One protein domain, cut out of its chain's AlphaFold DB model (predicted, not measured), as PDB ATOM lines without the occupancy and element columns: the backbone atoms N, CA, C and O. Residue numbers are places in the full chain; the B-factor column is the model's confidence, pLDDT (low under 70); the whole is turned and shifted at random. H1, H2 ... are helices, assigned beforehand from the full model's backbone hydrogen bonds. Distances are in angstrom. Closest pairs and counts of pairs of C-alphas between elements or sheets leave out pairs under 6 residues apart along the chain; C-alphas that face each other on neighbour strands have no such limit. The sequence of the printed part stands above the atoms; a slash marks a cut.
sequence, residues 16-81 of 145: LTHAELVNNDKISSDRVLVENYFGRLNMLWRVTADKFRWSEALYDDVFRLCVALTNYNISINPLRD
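AT A GLANCE: This is residues 16 to 81 of the 145 residues of the protein "DDE Tnp4 domain-containing protein" of Phytophthora rubi (UniProt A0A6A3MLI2). A long straight helix, H1, meets the middle of a second long helix, H3, with its last residues, like a lopsided T, and the short helix H2 sits in the turn between them. Residues 18 to 23 and 25 to 31 of H1 stick out as an arm, and residues 51 to 58, of which 56 to 58 belong to H3, stick out as well. The printed part has 66 residues with three named helices in the order H1, H2, H3 and no named strand; its class is all helix. It is only just loose, close to extended, with a radius of gyration of the C-alphas of 15.9 A, and it is elongated, spanning 49 by 27 by 15 A.

IN THESE COORDINATES: Find C-alpha 18 at (-33.284, -48.341, -19.689); from there H1, residues 18 to 44, runs 39.4 A to C-alpha 44 at (-52.462, -18.353, -36.675). H2 is residues 46 to 49. Then H3, residues 56 to 76, runs 30.5 A and ends with C-alpha 76 at (-40.031, -19.961, -43.455).

HOW THE PARTS SIT: Look first at H1 and H2, which touch only at the corner by their link; their closest C-alphas, those of Asn 42 and Ala 49, are 4.8 A apart. H1 touches H3 with residues 40 to 44 alone, and H3 touches H1 with residues 66 to 70 alone. Their closest C-alphas, those of Leu 41 and Thr 70, are 6.1 A apart. The lines of H1 and H3 are only just about perpendicular, at 72 degrees. H2 and H3 only just touch, with 3 pairs of C-alphas within 8 A; the closest are those of Thr 48 and Phe 63, 6.9 A apart. Along the backbone, O i to N i+4 pairs are within hydrogen-bond range in 22 of 23 cases in H1 and 16 of 17 in H3, while H2 is too short for such a pair.

THE WHOLE: The two C-alphas farthest apart, those of His 18 and Trp 54, are 49.7 A apart. The printed part has no cut; the link from H1 to H2 is tight, and the link from H2 to H3 is short. The mean pLDDT of the printed part is 88.7, and residue 81 is under 70.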
ATOM      1  N   LEU A  16     -39.093 -48.536 -14.890       88.88
ATOM      2  CA  LEU A  16     -38.886 -48.654 -16.334       88.88
ATOM      3  C   LEU A  16     -37.475 -49.166 -16.613       88.88
ATOM      4  O   LEU A  16     -36.511 -48.736 -15.976       88.88
ATOM      5  N   THR A  17     -37.344 -50.069 -17.580       91.62
ATOM      6  CA  THR A  17     -36.020 -50.479 -18.059       91.62
ATOM      7  C   THR A  17     -35.346 -49.325 -18.805       91.62
ATOM      8  O   THR A  17     -36.007 -48.409 -19.299       91.62
ATOM      9  N   HIS A  18     -34.018 -49.368 -18.942       90.12
ATOM     10  CA  HIS A  18     -33.284 -48.341 -19.689       90.12
ATOM     11  C   HIS A  18     -33.799 -48.188 -21.134       90.12
ATOM     12  O   HIS A  18     -33.997 -47.072 -21.611       90.12
ATOM     13  N   ALA A  19     -34.102 -49.303 -21.804       89.44
ATOM     14  CA  ALA A  19     -34.664 -49.292 -23.153       89.44
ATOM     15  C   ALA A  19     -36.043 -48.607 -23.213       89.44
ATOM     16  O   ALA A  19     -36.340 -47.885 -24.165       89.44
ATOM     17  N   GLU A  20     -36.879 -48.789 -22.189       89.94
ATOM     18  CA  GLU A  20     -38.194 -48.145 -22.098       89.94
ATOM     19  C   GLU A  20     -38.089 -46.643 -21.847       89.94
ATOM     20  O   GLU A  20     -38.855 -45.880 -22.431       89.94
ATOM     21  N   LEU A  21     -37.127 -46.211 -21.027       87.94
ATOM     22  CA  LEU A  21     -36.847 -44.792 -20.807       87.94
ATOM     23  C   LEU A  21     -36.407 -44.107 -22.103       87.94
ATOM     24  O   LEU A  21     -36.975 -43.082 -22.466       87.94
ATOM     25  N   VAL A  22     -35.469 -44.709 -22.840       88.25
ATOM     26  CA  VAL A  22     -35.015 -44.185 -24.139       88.25
ATOM     27  C   VAL A  22     -36.166 -44.126 -25.145       88.25
ATOM     28  O   VAL A  22     -36.297 -43.157 -25.890       88.25
ATOM     29  N   ASN A  23     -37.029 -45.143 -25.177       89.06
ATOM     30  CA  ASN A  23     -38.202 -45.132 -26.046       89.06
ATOM     31  C   ASN A  23     -39.197 -44.024 -25.660       89.06
ATOM     32  O   ASN A  23     -39.691 -43.306 -26.525       89.06
ATOM     33  N   ASN A  24     -39.462 -43.844 -24.366       89.81
ATOM     34  CA  ASN A  24     -40.325 -42.773 -23.875       89.81
ATOM     35  C   ASN A  24     -39.766 -41.384 -24.193       89.81
ATOM     36  O   ASN A  24     -40.542 -40.487 -24.517       89.81
ATOM     37  N   ASP A  25     -38.448 -41.209 -24.115       85.88
ATOM     38  CA  ASP A  25     -37.772 -39.950 -24.423       85.88
ATOM     39  C   ASP A  25     -37.892 -39.591 -25.911       85.88
ATOM     40  O   ASP A  25     -38.259 -38.467 -26.257       85.88
ATOM     41  N   LYS A  26     -37.727 -40.578 -26.801       84.81
ATOM     42  CA  LYS A  26     -37.995 -40.419 -28.240       84.81
ATOM     43  C   LYS A  26     -39.448 -40.030 -28.507       84.81
ATOM     44  O   LYS A  26     -39.699 -39.038 -29.182       84.81
ATOM     45  N   ILE A  27     -40.402 -40.753 -27.912       86.06
ATOM     46  CA  ILE A  27     -41.836 -40.448 -28.050       86.06
ATOM     47  C   ILE A  27     -42.142 -39.033 -27.542       86.06
ATOM     48  O   ILE A  27     -42.908 -38.301 -28.165       86.06
ATOM     49  N   SER A  28     -41.538 -38.630 -26.423       83.50
ATOM     50  CA  SER A  28     -41.708 -37.290 -25.854       83.50
ATOM     51  C   SER A  28     -41.126 -36.216 -26.775       83.50
ATOM     52  O   SER A  28     -41.783 -35.211 -27.031       83.50
ATOM     53  N   SER A  29     -39.941 -36.458 -27.335       82.50
ATOM     54  CA  SER A  29     -39.264 -35.556 -28.273       82.50
ATOM     55  C   SER A  29     -40.038 -35.354 -29.577       82.50
ATOM     56  O   SER A  29     -40.070 -34.243 -30.112       82.50
ATOM     57  N   ASP A  30     -40.681 -36.405 -30.088       83.94
ATOM     58  CA  ASP A  30     -41.542 -36.321 -31.270       83.94
ATOM     59  C   ASP A  30     -42.859 -35.608 -30.949       83.94
ATOM     60  O   ASP A  30     -43.338 -34.790 -31.738       83.94
ATOM     61  N   ARG A  31     -43.416 -35.836 -29.753       85.62
ATOM     62  CA  ARG A  31     -44.635 -35.154 -29.300       85.62
ATOM     63  C   ARG A  31     -44.468 -33.635 -29.271       85.62
ATOM     64  O   ARG A  31     -45.391 -32.934 -29.668       85.62
ATOM     65  N   VAL A  32     -43.293 -33.129 -28.886       84.62
ATOM     66  CA  VAL A  32     -42.998 -31.682 -28.884       84.62
ATOM     67  C   VAL A  32     -43.189 -31.060 -30.271       84.62
ATOM     68  O   VAL A  32     -43.731 -29.963 -30.383       84.62
ATOM     69  N   LEU A  33     -42.791 -31.747 -31.347       84.44
ATOM     70  CA  LEU A  33     -43.002 -31.247 -32.711       84.44
ATOM     71  C   LEU A  33     -44.487 -31.131 -33.049       84.44
ATOM     72  O   LEU A  33     -44.915 -30.129 -33.619       84.44
ATOM     73  N   VAL A  34     -45.258 -32.156 -32.688       87.19
ATOM     74  CA  VAL A  34     -46.702 -32.210 -32.929       87.19
ATOM     75  C   VAL A  34     -47.413 -31.109 -32.140       87.19
ATOM     76  O   VAL A  34     -48.218 -30.369 -32.702       87.19
ATOM     77  N   GLU A  35     -47.074 -30.943 -30.863       88.62
ATOM     78  CA  GLU A  35     -47.618 -29.888 -30.003       88.62
ATOM     79  C   GLU A  35     -47.282 -28.491 -30.539       88.62
ATOM     80  O   GLU A  35     -48.177 -27.656 -30.666       88.62
ATOM     81  N   ASN A  36     -46.030 -28.249 -30.939       88.81
ATOM     82  CA  ASN A  36     -45.620 -26.971 -31.525       88.81
ATOM     83  C   ASN A  36     -46.353 -26.680 -32.841       88.81
ATOM     84  O   ASN A  36     -46.736 -25.535 -33.091       88.81
ATOM     85  N   TYR A  37     -46.567 -27.701 -33.675       92.06
ATOM     86  CA  TYR A  37     -47.324 -27.572 -34.917       92.06
ATOM     87  C   TYR A  37     -48.769 -27.135 -34.647       92.06
ATOM     88  O   TYR A  37     -49.213 -26.112 -35.170       92.06
ATOM     89  N   PHE A  38     -49.493 -27.869 -33.795       90.06
ATOM     90  CA  PHE A  38     -50.891 -27.560 -33.482       90.06
ATOM     91  C   PHE A  38     -51.041 -26.254 -32.694       90.06
ATOM     92  O   PHE A  38     -51.990 -25.506 -32.926       90.06
ATOM     93  N   GLY A  39     -50.084 -25.931 -31.821       90.50
ATOM     94  CA  GLY A  39     -50.023 -24.639 -31.145       90.50
ATOM     95  C   GLY A  39     -49.913 -23.486 -32.143       90.50
ATOM     96  O   GLY A  39     -50.657 -22.511 -32.049       90.50
ATOM     97  N   ARG A  40     -49.050 -23.618 -33.158       90.19
ATOM     98  CA  ARG A  40     -48.924 -22.614 -34.218       90.19
ATOM     99  C   ARG A  40     -50.161 -22.537 -35.108       90.19
ATOM    100  O   ARG A  40     -50.604 -21.429 -35.398       90.19
ATOM    101  N   LEU A  41     -50.720 -23.679 -35.511       94.12
ATOM    102  CA  LEU A  41     -51.958 -23.751 -36.292       94.12
ATOM    103  C   LEU A  41     -53.072 -22.952 -35.593       94.12
ATOM    104  O   LEU A  41     -53.636 -22.036 -36.183       94.12
ATOM    105  N   ASN A  42     -53.305 -23.216 -34.307       90.94
ATOM    106  CA  ASN A  42     -54.354 -22.552 -33.533       90.94
ATOM    107  C   ASN A  42     -54.055 -21.077 -33.233       90.94
ATOM    108  O   ASN A  42     -54.980 -20.276 -33.111       90.94
ATOM    109  N   MET A  43     -52.778 -20.697 -33.126       88.56
ATOM    110  CA  MET A  43     -52.378 -19.300 -32.944       88.56
ATOM    111  C   MET A  43     -52.587 -18.469 -34.217       88.56
ATOM    112  O   MET A  43     -53.006 -17.317 -34.130       88.56
ATOM    113  N   LEU A  44     -52.287 -19.033 -35.390       89.62
ATOM    114  CA  LEU A  44     -52.462 -18.353 -36.675       89.62
ATOM    115  C   LEU A  44     -53.932 -18.315 -37.106       89.62
ATOM    116  O   LEU A  44     -54.388 -17.312 -37.653       89.62
ATOM    117  N   TRP A  45     -54.684 -19.388 -36.847       93.81
ATOM    118  CA  TRP A  45     -56.028 -19.568 -37.385       93.81
ATOM    119  C   TRP A  45     -57.040 -19.822 -36.269       93.81
ATOM    120  O   TRP A  45     -57.222 -20.939 -35.795       93.81
ATOM    121  N   ARG A  46     -57.801 -18.786 -35.897       90.25
ATOM    122  CA  ARG A  46     -58.873 -18.921 -34.892       90.25
ATOM    123  C   ARG A  46     -59.921 -19.976 -35.245       90.25
ATOM    124  O   ARG A  46     -60.511 -20.569 -34.352       90.25
ATOM    125  N   VAL A  47     -60.139 -20.217 -36.539       90.50
ATOM    126  CA  VAL A  47     -61.110 -21.205 -37.025       90.50
ATOM    127  C   VAL A  47     -60.758 -22.640 -36.619       90.50
ATOM    128  O   VAL A  47     -61.661 -23.457 -36.506       90.50
ATOM    129  N   THR A  48     -59.477 -22.939 -36.364       89.62
ATOM    130  CA  THR A  48     -59.030 -24.259 -35.887       89.62
ATOM    131  C   THR A  48     -58.966 -24.339 -34.359       89.62
ATOM    132  O   THR A  48     -58.892 -25.435 -33.809       89.62
ATOM    133  N   ALA A  49     -58.992 -23.192 -33.669       88.50
ATOM    134  CA  ALA A  49     -58.952 -23.099 -32.210       88.50
ATOM    135  C   ALA A  49     -60.355 -23.104 -31.573       88.50
ATOM    136  O   ALA A  49     -60.547 -23.685 -30.505       88.50
ATOM    137  N   ASP A  50     -61.325 -22.459 -32.224       88.06
ATOM    138  CA  ASP A  50     -62.699 -22.302 -31.742       88.06
ATOM    139  C   ASP A  50     -63.666 -23.300 -32.403       88.06
ATOM    140  O   ASP A  50     -63.406 -23.860 -33.467       88.06
ATOM    141  N   LYS A  51     -64.848 -23.494 -31.799       87.12
ATOM    142  CA  LYS A  51     -65.914 -24.309 -32.405       87.12
ATOM    143  C   LYS A  51     -66.408 -23.665 -33.701       87.12
ATOM    144  O   LYS A  51     -66.953 -22.557 -33.682       87.12
ATOM    145  N   PHE A  52     -66.290 -24.390 -34.807       86.69
ATOM    146  CA  PHE A  52     -66.816 -23.959 -36.095       86.69
ATOM    147  C   PHE A  52     -68.353 -23.993 -36.113       86.69
ATOM    148  O   PHE A  52     -68.965 -24.926 -35.600       86.69
ATOM    149  N   ARG A  53     -68.985 -22.950 -36.669       87.81
ATOM    150  CA  ARG A  53     -70.452 -22.762 -36.642       87.81
ATOM    151  C   ARG A  53     -71.152 -23.033 -37.977       87.81
ATOM    152  O   ARG A  53     -72.376 -22.979 -38.019       87.81
ATOM    153  N   TRP A  54     -70.398 -23.256 -39.051       87.25
ATOM    154  CA  TRP A  54     -70.942 -23.448 -40.400       87.25
ATOM    155  C   TRP A  54     -70.980 -24.936 -40.772       87.25
ATOM    156  O   TRP A  54     -70.805 -25.795 -39.911       87.25
ATOM    157  N   SER A  55     -71.250 -25.246 -42.043       88.94
ATOM    158  CA  SER A  55     -71.346 -26.627 -42.519       88.94
ATOM    159  C   SER A  55     -70.022 -27.382 -42.374       88.94
ATOM    160  O   SER A  55     -68.950 -26.858 -42.664       88.94
ATOM    161  N   GLU A  56     -70.111 -28.650 -41.978       85.00
ATOM    162  CA  GLU A  56     -68.955 -29.544 -41.825       85.00
ATOM    163  C   GLU A  56     -68.156 -29.687 -43.129       85.00
ATOM    164  O   GLU A  56     -66.934 -29.592 -43.117       85.00
ATOM    165  N   ALA A  57     -68.843 -29.781 -44.273       87.00
ATOM    166  CA  ALA A  57     -68.196 -29.870 -45.583       87.00
ATOM    167  C   ALA A  57     -67.292 -28.661 -45.894       87.00
ATOM    168  O   ALA A  57     -66.241 -28.818 -46.504       87.00
ATOM    169  N   LEU A  58     -67.674 -27.459 -45.446       90.50
ATOM    170  CA  LEU A  58     -66.845 -26.263 -45.609       90.50
ATOM    171  C   LEU A  58     -65.656 -26.267 -44.639       90.50
ATOM    172  O   LEU A  58     -64.598 -25.726 -44.959       90.50
ATOM    173  N   TYR A  59     -65.819 -26.860 -43.454       92.00
ATOM    174  CA  TYR A  59     -64.752 -26.921 -42.461       92.00
ATOM    175  C   TYR A  59     -63.550 -27.715 -42.964       92.00
ATOM    176  O   TYR A  59     -62.429 -27.262 -42.766       92.00
ATOM    177  N   ASP A  60     -63.759 -28.842 -43.646       91.81
ATOM    178  CA  ASP A  60     -62.661 -29.667 -44.162       91.81
ATOM    179  C   ASP A  60     -61.766 -28.898 -45.141       91.81
ATOM    180  O   ASP A  60     -60.537 -28.941 -45.026       91.81
ATOM    181  N   ASP A  61     -62.362 -28.150 -46.071       93.81
ATOM    182  CA  ASP A  61     -61.615 -27.335 -47.033       93.81
ATOM    183  C   ASP A  61     -60.884 -26.176 -46.344       93.81
ATOM    184  O   ASP A  61     -59.700 -25.933 -46.602       93.81
ATOM    185  N   VAL A  62     -61.552 -25.500 -45.402       93.25
ATOM    186  CA  VAL A  62     -60.947 -24.428 -44.599       93.25
ATOM    187  C   VAL A  62     -59.795 -24.964 -43.747       93.25
ATOM    188  O   VAL A  62     -58.725 -24.359 -43.696       93.25
ATOM    189  N   PHE A  63     -59.969 -26.122 -43.114       94.25
ATOM    190  CA  PHE A  63     -58.957 -26.755 -42.281       94.25
ATOM    191  C   PHE A  63     -57.745 -27.188 -43.113       94.25
ATOM    192  O   PHE A  63     -56.605 -26.913 -42.729       94.25
ATOM    193  N   ARG A  64     -57.969 -27.795 -44.287       95.25
ATOM    194  CA  ARG A  64     -56.903 -28.137 -45.244       95.25
ATOM    195  C   ARG A  64     -56.120 -26.903 -45.681       95.25
ATOM    196  O   ARG A  64     -54.891 -26.960 -45.730       95.25
ATOM    197  N   LEU A  65     -56.803 -25.786 -45.936       96.12
ATOM    198  CA  LEU A  65     -56.154 -24.517 -46.258       96.12
ATOM    199  C   LEU A  65     -55.305 -24.001 -45.085       96.12
ATOM    200  O   LEU A  65     -54.138 -23.665 -45.283       96.12
ATOM    201  N   CYS A  66     -55.838 -23.997 -43.860       96.06
ATOM    202  CA  CYS A  66     -55.088 -23.615 -42.658       96.06
ATOM    203  C   CYS A  66     -53.833 -24.479 -42.463       96.06
ATOM    204  O   CYS A  66     -52.761 -23.957 -42.155       96.06
ATOM    205  N   VAL A  67     -53.937 -25.791 -42.684       96.62
ATOM    206  CA  VAL A  67     -52.804 -26.727 -42.638       96.62
ATOM    207  C   VAL A  67     -51.765 -26.385 -43.707       96.62
ATOM    208  O   VAL A  67     -50.586 -26.247 -43.386       96.62
ATOM    209  N   ALA A  68     -52.179 -26.182 -44.960       97.19
ATOM    210  CA  ALA A  68     -51.271 -25.841 -46.055       97.19
ATOM    211  C   ALA A  68     -50.515 -24.526 -45.795       97.19
ATOM    212  O   ALA A  68     -49.291 -24.468 -45.938       97.19
ATOM    213  N   LEU A  69     -51.223 -23.490 -45.339       96.25
ATOM    214  CA  LEU A  69     -50.620 -22.201 -45.001       96.25
ATOM    215  C   LEU A  69     -49.695 -22.299 -43.781       96.25
ATOM    216  O   LEU A  69     -48.655 -21.644 -43.741       96.25
ATOM    217  N   THR A  70     -50.024 -23.147 -42.804       94.75
ATOM    218  CA  THR A  70     -49.151 -23.398 -41.647       94.75
ATOM    219  C   THR A  70     -47.875 -24.119 -42.064       94.75
ATOM    220  O   THR A  70     -46.797 -23.726 -41.629       94.75
ATOM    221  N   ASN A  71     -47.961 -25.104 -42.961       94.69
ATOM    222  CA  ASN A  71     -46.788 -25.778 -43.524       94.69
ATOM    223  C   ASN A  71     -45.866 -24.797 -44.260       94.69
ATOM    224  O   ASN A  71     -44.653 -24.829 -44.058       94.69
ATOM    225  N   TYR A  72     -46.433 -23.883 -45.051       93.94
ATOM    226  CA  TYR A  72     -45.663 -22.811 -45.685       93.94
ATOM    227  C   TYR A  72     -45.056 -21.847 -44.654       93.94
ATOM    228  O   TYR A  72     -43.895 -21.461 -44.751       93.94
ATOM    229  N   ASN A  73     -45.792 -21.491 -43.601       91.75
ATOM    230  CA  ASN A  73     -45.226 -20.679 -42.529       91.75
ATOM    231  C   ASN A  73     -44.054 -21.386 -41.824       91.75
ATOM    232  O   ASN A  73     -43.095 -20.721 -41.436       91.75
ATOM    233  N   ILE A  74     -44.121 -22.711 -41.668       90.06
ATOM    234  CA  ILE A  74     -43.069 -23.525 -41.049       90.06
ATOM    235  C   ILE A  74     -41.831 -23.633 -41.937       90.06
ATOM    236  O   ILE A  74     -40.722 -23.649 -41.404       90.06
ATOM    237  N   SER A  75     -41.987 -23.671 -43.264       88.50
ATOM    238  CA  SER A  75     -40.829 -23.665 -44.168       88.50
ATOM    239  C   SER A  75     -40.020 -22.369 -44.060       88.50
ATOM    240  O   SER A  75     -38.806 -22.399 -44.227       88.50
ATOM    241  N   ILE A  76     -40.678 -21.255 -43.721       87.56
ATOM    242  CA  ILE A  76     -40.031 -19.961 -43.455       87.56
ATOM    243  C   ILE A  76     -39.545 -19.870 -42.000       87.56
ATOM    244  O   ILE A  76     -38.468 -19.342 -41.736       87.56
ATOM    245  N   ASN A  77     -40.331 -20.379 -41.047       83.31
ATOM    246  CA  ASN A  77     -40.071 -20.288 -39.610       83.31
ATOM    247  C   ASN A  77     -40.081 -21.698 -38.982       83.31
ATOM    248  O   ASN A  77     -41.149 -22.182 -38.616       83.31
ATOM    249  N   PRO A  78     -38.946 -22.389 -38.810       83.88
ATOM    250  CA  PRO A  78     -38.925 -23.766 -38.298       83.88
ATOM    251  C   PRO A  78     -39.596 -23.959 -36.917       83.88
ATOM    252  O   PRO A  78     -39.749 -23.022 -36.137       83.88
ATOM    253  N   LEU A  79     -40.016 -25.188 -36.578       79.94
ATOM    254  CA  LEU A  79     -40.704 -25.499 -35.304       79.94
ATOM    255  C   LEU A  79     -39.771 -25.817 -34.116       79.94
ATOM    256  O   LEU A  79     -40.230 -25.794 -32.974       79.94
ATOM    257  N   ARG A  80     -38.488 -26.125 -34.360       71.38
ATOM    258  CA  ARG A  80     -37.489 -26.480 -33.327       71.38
ATOM    259  C   ARG A  80     -36.510 -25.332 -33.084       71.38
ATOM    260  O   ARG A  80     -36.040 -24.756 -34.054       71.38
ATOM    261  N   ASP A  81     -36.253 -25.047 -31.803       55.28
ATOM    262  CA  ASP A  81     -35.264 -24.195 -31.093       55.28
ATOM    263  C   ASP A  81     -34.555 -22.983 -31.730       55.28
ATOM    264  O   ASP A  81     -34.187 -22.070 -30.994       55.28
TER     265      ASP A  81